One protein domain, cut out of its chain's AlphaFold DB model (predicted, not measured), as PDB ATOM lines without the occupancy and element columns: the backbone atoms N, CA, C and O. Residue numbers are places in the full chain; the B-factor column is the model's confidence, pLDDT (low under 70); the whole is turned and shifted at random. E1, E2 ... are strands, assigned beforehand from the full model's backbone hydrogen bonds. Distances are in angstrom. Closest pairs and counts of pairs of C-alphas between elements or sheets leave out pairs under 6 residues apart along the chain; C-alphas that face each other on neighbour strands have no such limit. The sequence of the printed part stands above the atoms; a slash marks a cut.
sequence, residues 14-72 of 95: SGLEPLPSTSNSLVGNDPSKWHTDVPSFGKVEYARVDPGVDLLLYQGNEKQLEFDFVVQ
ATOM      1  N   SER A  14     232.522 283.518 248.868       82.00
ATOM      2  CA  SER A  14     231.261 283.665 249.593       82.00
ATOM      3  C   SER A  14     231.061 282.482 250.534       82.00
ATOM      4  O   SER A  14     231.157 281.326 250.124       82.00
ATOM      5  N   GLY A  15     230.796 282.767 251.808       81.44
ATOM      6  CA  GLY A  15     230.426 281.749 252.787       81.44
ATOM      7  C   GLY A  15     228.957 281.368 252.627       81.44
ATOM      8  O   GLY A  15     228.078 282.228 252.680       81.44
ATOM      9  N   LEU A  16     228.687 280.077 252.456       81.06
ATOM     10  CA  LEU A  16     227.347 279.510 252.334       81.06
ATOM     11  C   LEU A  16     227.068 278.579 253.518       81.06
ATOM     12  O   LEU A  16     227.979 277.992 254.095       81.06
ATOM     13  N   GLU A  17     225.795 278.432 253.883       83.81
ATOM     14  CA  GLU A  17     225.374 277.614 255.034       83.81
ATOM     15  C   GLU A  17     226.062 278.056 256.343       83.81
ATOM     16  O   GLU A  17     226.900 277.333 256.884       83.81
ATOM     17  N   PRO A  18     225.757 279.264 256.857       83.50
ATOM     18  CA  PRO A  18     226.364 279.759 258.086       83.50
ATOM     19  C   PRO A  18     226.112 278.791 259.245       83.50
ATOM     20  O   PRO A  18     224.987 278.344 259.479       83.50
ATOM     21  N   LEU A  19     227.175 278.484 259.979       80.00
ATOM     22  CA  LEU A  19     227.149 277.591 261.125       80.00
ATOM     23  C   LEU A  19     227.129 278.406 262.423       80.00
ATOM     24  O   LEU A  19     227.688 279.501 262.479       80.00
ATOM     25  N   PRO A  20     226.536 277.869 263.503       78.25
ATOM     26  CA  PRO A  20     226.522 278.542 264.801       78.25
ATOM     27  C   PRO A  20     227.910 278.602 265.459       78.25
ATOM     28  O   PRO A  20     228.071 279.254 266.488       78.25
ATOM     29  N   SER A  21     228.905 277.903 264.907       79.75
ATOM     30  CA  SER A  21     230.270 277.888 265.419       79.75
ATOM     31  C   SER A  21     231.080 279.084 264.922       79.75
ATOM     32  O   SER A  21     231.048 279.442 263.744       79.75
ATOM     33  N   THR A  22     231.895 279.643 265.808       77.00
ATOM     34  CA  THR A  22     232.940 280.612 265.471       77.00
ATOM     35  C   THR A  22     234.310 280.031 265.800       77.00
ATOM     36  O   THR A  22     234.441 279.140 266.641       77.00
ATOM     37  N   SER A  23     235.335 280.503 265.097       73.81
ATOM     38  CA  SER A  23     236.724 280.099 265.308       73.81
ATOM     39  C   SER A  23     237.589 281.305 265.650       73.81
ATOM     40  O   SER A  23     237.347 282.415 265.181       73.81
ATOM     41  N   ASN A  24     238.633 281.070 266.442       76.94
ATOM     42  CA  ASN A  24     239.625 282.078 266.796       76.94
ATOM     43  C   ASN A  24     240.997 281.635 266.274       76.94
ATOM     44  O   ASN A  24     241.423 280.509 266.526       76.94
ATOM     45  N   SER A  25     241.700 282.518 265.568       79.25
ATOM     46  CA  SER A  25     243.074 282.327 265.108       79.25
ATOM     47  C   SER A  25     243.996 283.260 265.885       79.25
ATOM     48  O   SER A  25     244.049 284.463 265.637       79.25
ATOM     49  N   LEU A  26     244.694 282.701 266.873       83.44
ATOM     50  CA  LEU A  26     245.594 283.436 267.761       83.44
ATOM     51  C   LEU A  26     247.041 283.110 267.374       83.44
ATOM     52  O   LEU A  26     247.645 282.179 267.904       83.44
ATOM     53  N   VAL A  27     247.585 283.826 266.389       81.44
ATOM     54  CA  VAL A  27     248.943 283.566 265.885       81.44
ATOM     55  C   VAL A  27     249.963 284.439 266.619       81.44
ATOM     56  O   VAL A  27     250.008 285.656 266.441       81.44
ATOM     57  N   GLY A  28     250.830 283.798 267.407       83.44
ATOM     58  CA  GLY A  28     251.907 284.458 268.149       83.44
ATOM     59  C   GLY A  28     251.429 285.276 269.357       83.44
ATOM     60  O   GLY A  28     250.276 285.198 269.773       83.44
ATOM     61  N   ASN A  29     252.342 286.077 269.918       88.00
ATOM     62  CA  ASN A  29     252.128 286.840 271.159       88.00
ATOM     63  C   ASN A  29     251.660 288.290 270.945       88.00
ATOM     64  O   ASN A  29     251.688 289.078 271.885       88.00
ATOM     65  N   ASP A  30     251.277 288.663 269.724       84.88
ATOM     66  CA  ASP A  30     250.779 290.002 269.406       84.88
ATOM     67  C   ASP A  30     249.252 289.954 269.232       84.88
ATOM     68  O   ASP A  30     248.781 289.480 268.193       84.88
ATOM     69  N   PRO A  31     248.464 290.443 270.210       83.94
ATOM     70  CA  PRO A  31     247.007 290.402 270.144       83.94
ATOM     71  C   PRO A  31     246.415 291.190 268.975       83.94
ATOM     72  O   PRO A  31     245.290 290.916 268.574       83.94
ATOM     73  N   SER A  32     247.153 292.140 268.387       86.31
ATOM     74  CA  SER A  32     246.686 292.866 267.197       86.31
ATOM     75  C   SER A  32     246.625 291.987 265.941       86.31
ATOM     76  O   SER A  32     245.964 292.345 264.969       86.31
ATOM     77  N   LYS A  33     247.292 290.825 265.969       80.69
ATOM     78  CA  LYS A  33     247.299 289.821 264.894       80.69
ATOM     79  C   LYS A  33     246.321 288.679 265.143       80.69
ATOM     80  O   LYS A  33     246.263 287.739 264.353       80.69
ATOM     81  N   TRP A  34     245.601 288.718 266.258       87.19
ATOM     82  CA  TRP A  34     244.593 287.721 266.565       87.19
ATOM     83  C   TRP A  34     243.318 288.022 265.787       87.19
ATOM     84  O   TRP A  34     242.841 289.155 265.748       87.19
ATOM     85  N   HIS A  35     242.746 286.985 265.193       76.62
ATOM     86  CA  HIS A  35     241.429 287.038 264.581       76.62
ATOM     87  C   HIS A  35     240.469 286.257 265.465       76.62
ATOM     88  O   HIS A  35     240.596 285.040 265.584       76.62
ATOM     89  N   THR A  36     239.534 286.946 266.108       82.62
ATOM     90  CA  THR A  36     238.505 286.320 266.944       82.62
ATOM     91  C   THR A  36     237.133 286.436 266.301       82.62
ATOM     92  O   THR A  36     236.925 287.270 265.421       82.62
ATOM     93  N   ASP A  37     236.210 285.582 266.740       80.94
ATOM     94  CA  ASP A  37     234.814 285.555 266.296       80.94
ATOM     95  C   ASP A  37     234.663 285.368 264.783       80.94
ATOM     96  O   ASP A  37     233.733 285.881 264.162       80.94
ATOM     97  N   VAL A  38     235.579 284.605 264.174       78.75
ATOM     98  CA  VAL A  38     235.531 284.316 262.741       78.75
ATOM     99  C   VAL A  38     234.346 283.378 262.480       78.75
ATOM    100  O   VAL A  38     234.341 282.260 263.012       78.75
ATOM    101  N   PRO A  39     233.333 283.795 261.693       78.44
ATOM    102  CA  PRO A  39     232.167 282.967 261.410       78.44
ATOM    103  C   PRO A  39     232.552 281.708 260.635       78.44
ATOM    104  O   PRO A  39     233.412 281.753 259.755       78.44
ATOM    105  N   SER A  40     231.895 280.592 260.947       75.44
ATOM    106  CA  SER A  40     232.078 279.340 260.210       75.44
ATOM    107  C   SER A  40     230.939 279.131 259.219       75.44
ATOM    108  O   SER A  40     229.794 279.501 259.474       75.44
ATOM    109  N   PHE A  41     231.254 278.488 258.103       81.00
ATOM    110  CA  PHE A  41     230.325 278.195 257.020       81.00
ATOM    111  C   PHE A  41     230.466 276.722 256.645       81.00
ATOM    112  O   PHE A  41     231.575 276.186 256.670       81.00
ATOM    113  N   GLY A  42     229.356 276.061 256.322       80.62
ATOM    114  CA  GLY A  42     229.354 274.670 255.869       80.62
ATOM    115  C   GLY A  42     229.948 274.518 254.471       80.62
ATOM    116  O   GLY A  42     230.503 273.466 254.147       80.62
ATOM    117  N   LYS A  43     229.867 275.581 253.659       81.50
ATOM    118  CA  LYS A  43     230.381 275.616 252.289       81.50
ATOM    119  C   LYS A  43     230.994 276.975 251.965       81.50
ATOM    120  O   LYS A  43     230.608 277.998 252.529       81.50
ATOM    121  N   VAL A  44     231.933 276.995 251.029       82.56
ATOM    122  CA  VAL A  44     232.541 278.221 250.503       82.56
ATOM    123  C   VAL A  44     232.506 278.170 248.985       82.56
ATOM    124  O   VAL A  44     233.021 277.231 248.388       82.56
ATOM    125  N   GLU A  45     231.916 279.181 248.365       83.75
ATOM    126  CA  GLU A  45     231.860 279.328 246.914       83.75
ATOM    127  C   GLU A  45     232.895 280.355 246.444       83.75
ATOM    128  O   GLU A  45     233.007 281.449 247.001       83.75
ATOM    129  N   TYR A  46     233.624 280.010 245.391       82.31
ATOM    130  CA  TYR A  46     234.459 280.912 244.617       82.31
ATOM    131  C   TYR A  46     233.844 281.060 243.232       82.31
ATOM    132  O   TYR A  46     233.917 280.150 242.406       82.31
ATOM    133  N   ALA A  47     233.240 282.215 242.976       81.56
ATOM    134  CA  ALA A  47     232.596 282.462 241.697       81.56
ATOM    135  C   ALA A  47     233.625 282.779 240.600       81.56
ATOM    136  O   ALA A  47     234.528 283.598 240.815       81.56
ATOM    137  N   ARG A  48     233.418 282.214 239.405       77.19
ATOM    138  CA  ARG A  48     234.196 282.461 238.181       77.19
ATOM    139  C   ARG A  48     235.697 282.240 238.376       77.19
ATOM    140  O   ARG A  48     236.504 283.119 238.061       77.19
ATOM    141  N   VAL A  49     236.063 281.081 238.926       74.56
ATOM    142  CA  VAL A  49     237.475 280.651 239.013       74.56
ATOM    143  C   VAL A  49     238.090 280.441 237.625       74.56
ATOM    144  O   VAL A  49     239.280 280.681 237.434       74.56
ATOM    145  N   ASP A  50     237.236 280.078 236.673       75.12
ATOM    146  CA  ASP A  50     237.404 280.117 235.222       75.12
ATOM    147  C   ASP A  50     236.128 280.803 234.675       75.12
ATOM    148  O   ASP A  50     235.095 280.761 235.362       75.12
ATOM    149  N   PRO A  51     236.144 281.507 233.524       77.44
ATOM    150  CA  PRO A  51     234.923 281.889 232.807       77.44
ATOM    151  C   PRO A  51     233.796 280.859 232.985       77.44
ATOM    152  O   PRO A  51     234.035 279.696 232.756       77.44
ATOM    153  N   GLY A  52     232.636 281.269 233.516       76.25
ATOM    154  CA  GLY A  52     231.445 280.435 233.788       76.25
ATOM    155  C   GLY A  52     231.631 279.101 234.551       76.25
ATOM    156  O   GLY A  52     230.730 278.255 234.531       76.25
ATOM    157  N   VAL A  53     232.747 278.936 235.272       79.12
ATOM    158  CA  VAL A  53     232.950 277.870 236.263       79.12
ATOM    159  C   VAL A  53     233.050 278.478 237.656       79.12
ATOM    160  O   VAL A  53     233.937 279.287 237.945       79.12
ATOM    161  N   ASP A  54     232.177 278.028 238.544       82.44
ATOM    162  CA  ASP A  54     232.229 278.328 239.968       82.44
ATOM    163  C   ASP A  54     232.829 277.122 240.716       82.44
ATOM    164  O   ASP A  54     232.621 275.970 240.337       82.44
ATOM    165  N   LEU A  55     233.607 277.369 241.770       81.56
ATOM    166  CA  LEU A  55     234.196 276.326 242.615       81.56
ATOM    167  C   LEU A  55     233.509 276.333 243.976       81.56
ATOM    168  O   LEU A  55     233.565 277.329 244.696       81.56
ATOM    169  N   LEU A  56     232.918 275.209 244.359       83.56
ATOM    170  CA  LEU A  56     232.280 275.027 245.655       83.56
ATOM    171  C   LEU A  56     233.142 274.108 246.524       83.56
ATOM    172  O   LEU A  56     233.401 272.979 246.137       83.56
ATOM    173  N   LEU A  57     233.574 274.579 247.693       82.50
ATOM    174  CA  LEU A  57     234.327 273.811 248.689       82.50
ATOM    175  C   LEU A  57     233.432 273.462 249.876       82.50
ATOM    176  O   LEU A  57     232.713 274.332 250.375       82.50
ATOM    177  N   TYR A  58     233.513 272.235 250.383       81.19
ATOM    178  CA  TYR A  58     232.725 271.806 251.541       81.19
ATOM    179  C   TYR A  58     233.357 270.623 252.290       81.19
ATOM    180  O   TYR A  58     234.259 269.944 251.798       81.19
ATOM    181  N   GLN A  59     232.915 270.394 253.530       75.69
ATOM    182  CA  GLN A  59     233.391 269.281 254.356       75.69
ATOM    183  C   GLN A  59     232.671 267.981 253.958       75.69
ATOM    184  O   GLN A  59     231.457 267.868 254.127       75.69
ATOM    185  N   GLY A  60     233.428 266.999 253.470       68.56
ATOM    186  CA  GLY A  60     232.942 265.661 253.145       68.56
ATOM    187  C   GLY A  60     232.715 264.767 254.368       68.56
ATOM    188  O   GLY A  60     233.120 265.079 255.494       68.56
ATOM    189  N   ASN A  61     232.114 263.599 254.137       68.31
ATOM    190  CA  ASN A  61     231.687 262.669 255.193       68.31
ATOM    191  C   ASN A  61     232.846 262.133 256.059       68.31
ATOM    192  O   ASN A  61     232.653 261.817 257.231       68.31
ATOM    193  N   GLU A  62     234.061 262.066 255.511       72.19
ATOM    194  CA  GLU A  62     235.249 261.529 256.194       72.19
ATOM    195  C   GLU A  62     236.198 262.618 256.721       72.19
ATOM    196  O   GLU A  62     237.394 262.382 256.884       72.19
ATOM    197  N   LYS A  63     235.692 263.836 256.975       64.62
ATOM    198  CA  LYS A  63     236.511 265.023 257.308       64.62
ATOM    199  C   LYS A  63     237.532 265.397 256.227       64.62
ATOM    200  O   LYS A  63     238.459 266.167 256.480       64.62
ATOM    201  N   GLN A  64     237.355 264.875 255.023       69.44
ATOM    202  CA  GLN A  64     238.097 265.318 253.856       69.44
ATOM    203  C   GLN A  64     237.476 266.626 253.354       69.44
ATOM    204  O   GLN A  64     236.286 266.880 253.558       69.44
ATOM    205  N   LEU A  65     238.302 267.491 252.774       74.81
ATOM    206  CA  LEU A  65     237.814 268.659 252.053       74.81
ATOM    207  C   LEU A  65     237.410 268.186 250.657       74.81
ATOM    208  O   LEU A  65     238.253 267.665 249.928       74.81
ATOM    209  N   GLU A  66     236.140 268.349 250.314       78.44
ATOM    210  CA  GLU A  66     235.594 268.038 248.996       78.44
ATOM    211  C   GLU A  66     235.358 269.329 248.209       78.44
ATOM    212  O   GLU A  66     235.247 270.421 248.784       78.44
ATOM    213  N   PHE A  67     235.322 269.203 246.882       79.62
ATOM    214  CA  PHE A  67     235.048 270.318 245.995       79.62
ATOM    215  C   PHE A  67     234.289 269.892 244.740       79.62
ATOM    216  O   PHE A  67     234.549 268.824 244.192       79.62
ATOM    217  N   ASP A  68     233.430 270.785 244.259       80.62
ATOM    218  CA  ASP A  68     232.697 270.652 243.003       80.62
ATOM    219  C   ASP A  68     232.989 271.841 242.082       80.62
ATOM    220  O   ASP A  68     233.064 272.988 242.532       80.62
ATOM    221  N   PHE A  69     233.095 271.577 240.778       80.69
ATOM    222  CA  PHE A  69     233.072 272.614 239.744       80.69
ATOM    223  C   PHE A  69     231.655 272.741 239.195       80.69
ATOM    224  O   PHE A  69     231.152 271.845 238.514       80.69
ATOM    225  N   VAL A  70     231.007 273.863 239.494       80.75
ATOM    226  CA  VAL A  70     229.674 274.186 238.996       80.75
ATOM    227  C   VAL A  70     229.828 274.919 237.674       80.75
ATOM    228  O   VAL A  70     230.368 276.018 237.605       80.75
ATOM    229  N   VAL A  71     229.360 274.277 236.612       79.25
ATOM    230  CA  VAL A  71     229.503 274.754 235.240       79.25
ATOM    231  C   VAL A  71     228.197 275.401 234.787       79.25
ATOM    232  O   VAL A  71     227.138 274.768 234.852       79.25
ATOM    233  N   GLN A  72     228.253 276.646 234.312       75.62
ATOM    234  CA  GLN A  72     227.059 277.331 233.824       75.62
ATOM    235  C   GLN A  72     226.554 276.719 232.500       75.62
ATOM    236  O   GLN A  72     227.344 276.403 231.603       75.62
TER     237      GLN A  72
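AT A GLANCE: This is residues 14 to 72 of the 95 residues of a protein of Granulicella sibirica (UniProt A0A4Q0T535). One curled, strongly twisted sheet of four antiparallel strands forms an open V: the bent hairpin of E1 and E2, tipped by the link 26 to 34, makes one arm, and the later part of E2 with E3 and E4 side by side makes the other. The printed part has 59 residues with four named strands and no named helix, in sheet order E1, E2, E3, E4, all strand by class. It is loose, with a radius of gyration of the C-alphas of 14.8 A, and elongated, spanning 45 by 27 by 18 A.

HOW THE PARTS SIT: E1, residues 14 to 25, is an edge strand and bends by 118 degrees at residue 17. E2, residues 35 to 50, forms an antiparallel hairpin with E1 at 142 degrees and bends by 93 degrees at residue 38; N 25 and O 35 are 2.8 A apart, within hydrogen-bond range, as are N 14 and O 45, 2.8 A. E3, residues 53 to 59, forms a hairpin with E2 at 145 degrees, with N 46 and O 55 at 2.8 A. E4, residues 65 to 71, the other edge strand, forms a hairpin with E3 at 156 degrees, with N 70 and O 54 at 2.8 A. E1 and E4 are apart. The four strands are a meander, each the antiparallel neighbour of the one before.

IN THESE COORDINATES: E1 begins at C-alpha 14 (231.261, 283.665, 249.593) and measures 19.5 A from first to last C-alpha. E2, the longest strand, measures 30.4 A and ends at C-alpha 50 (237.404, 280.117, 235.222). E3 measures 20.0 A, and E4 measures 19.7 A, ending at C-alpha 71 (229.503, 274.754, 235.240).

THE WHOLE: The C-alphas farthest apart, those of Asn 29 and Gln 72, are 46.0 A apart. The printed part has no cut. The link E1 to E2 is short, and the other two are tight. The mean pLDDT of the printed part is 79.4; residues 60 to 61 and 63 to 64 are under 70.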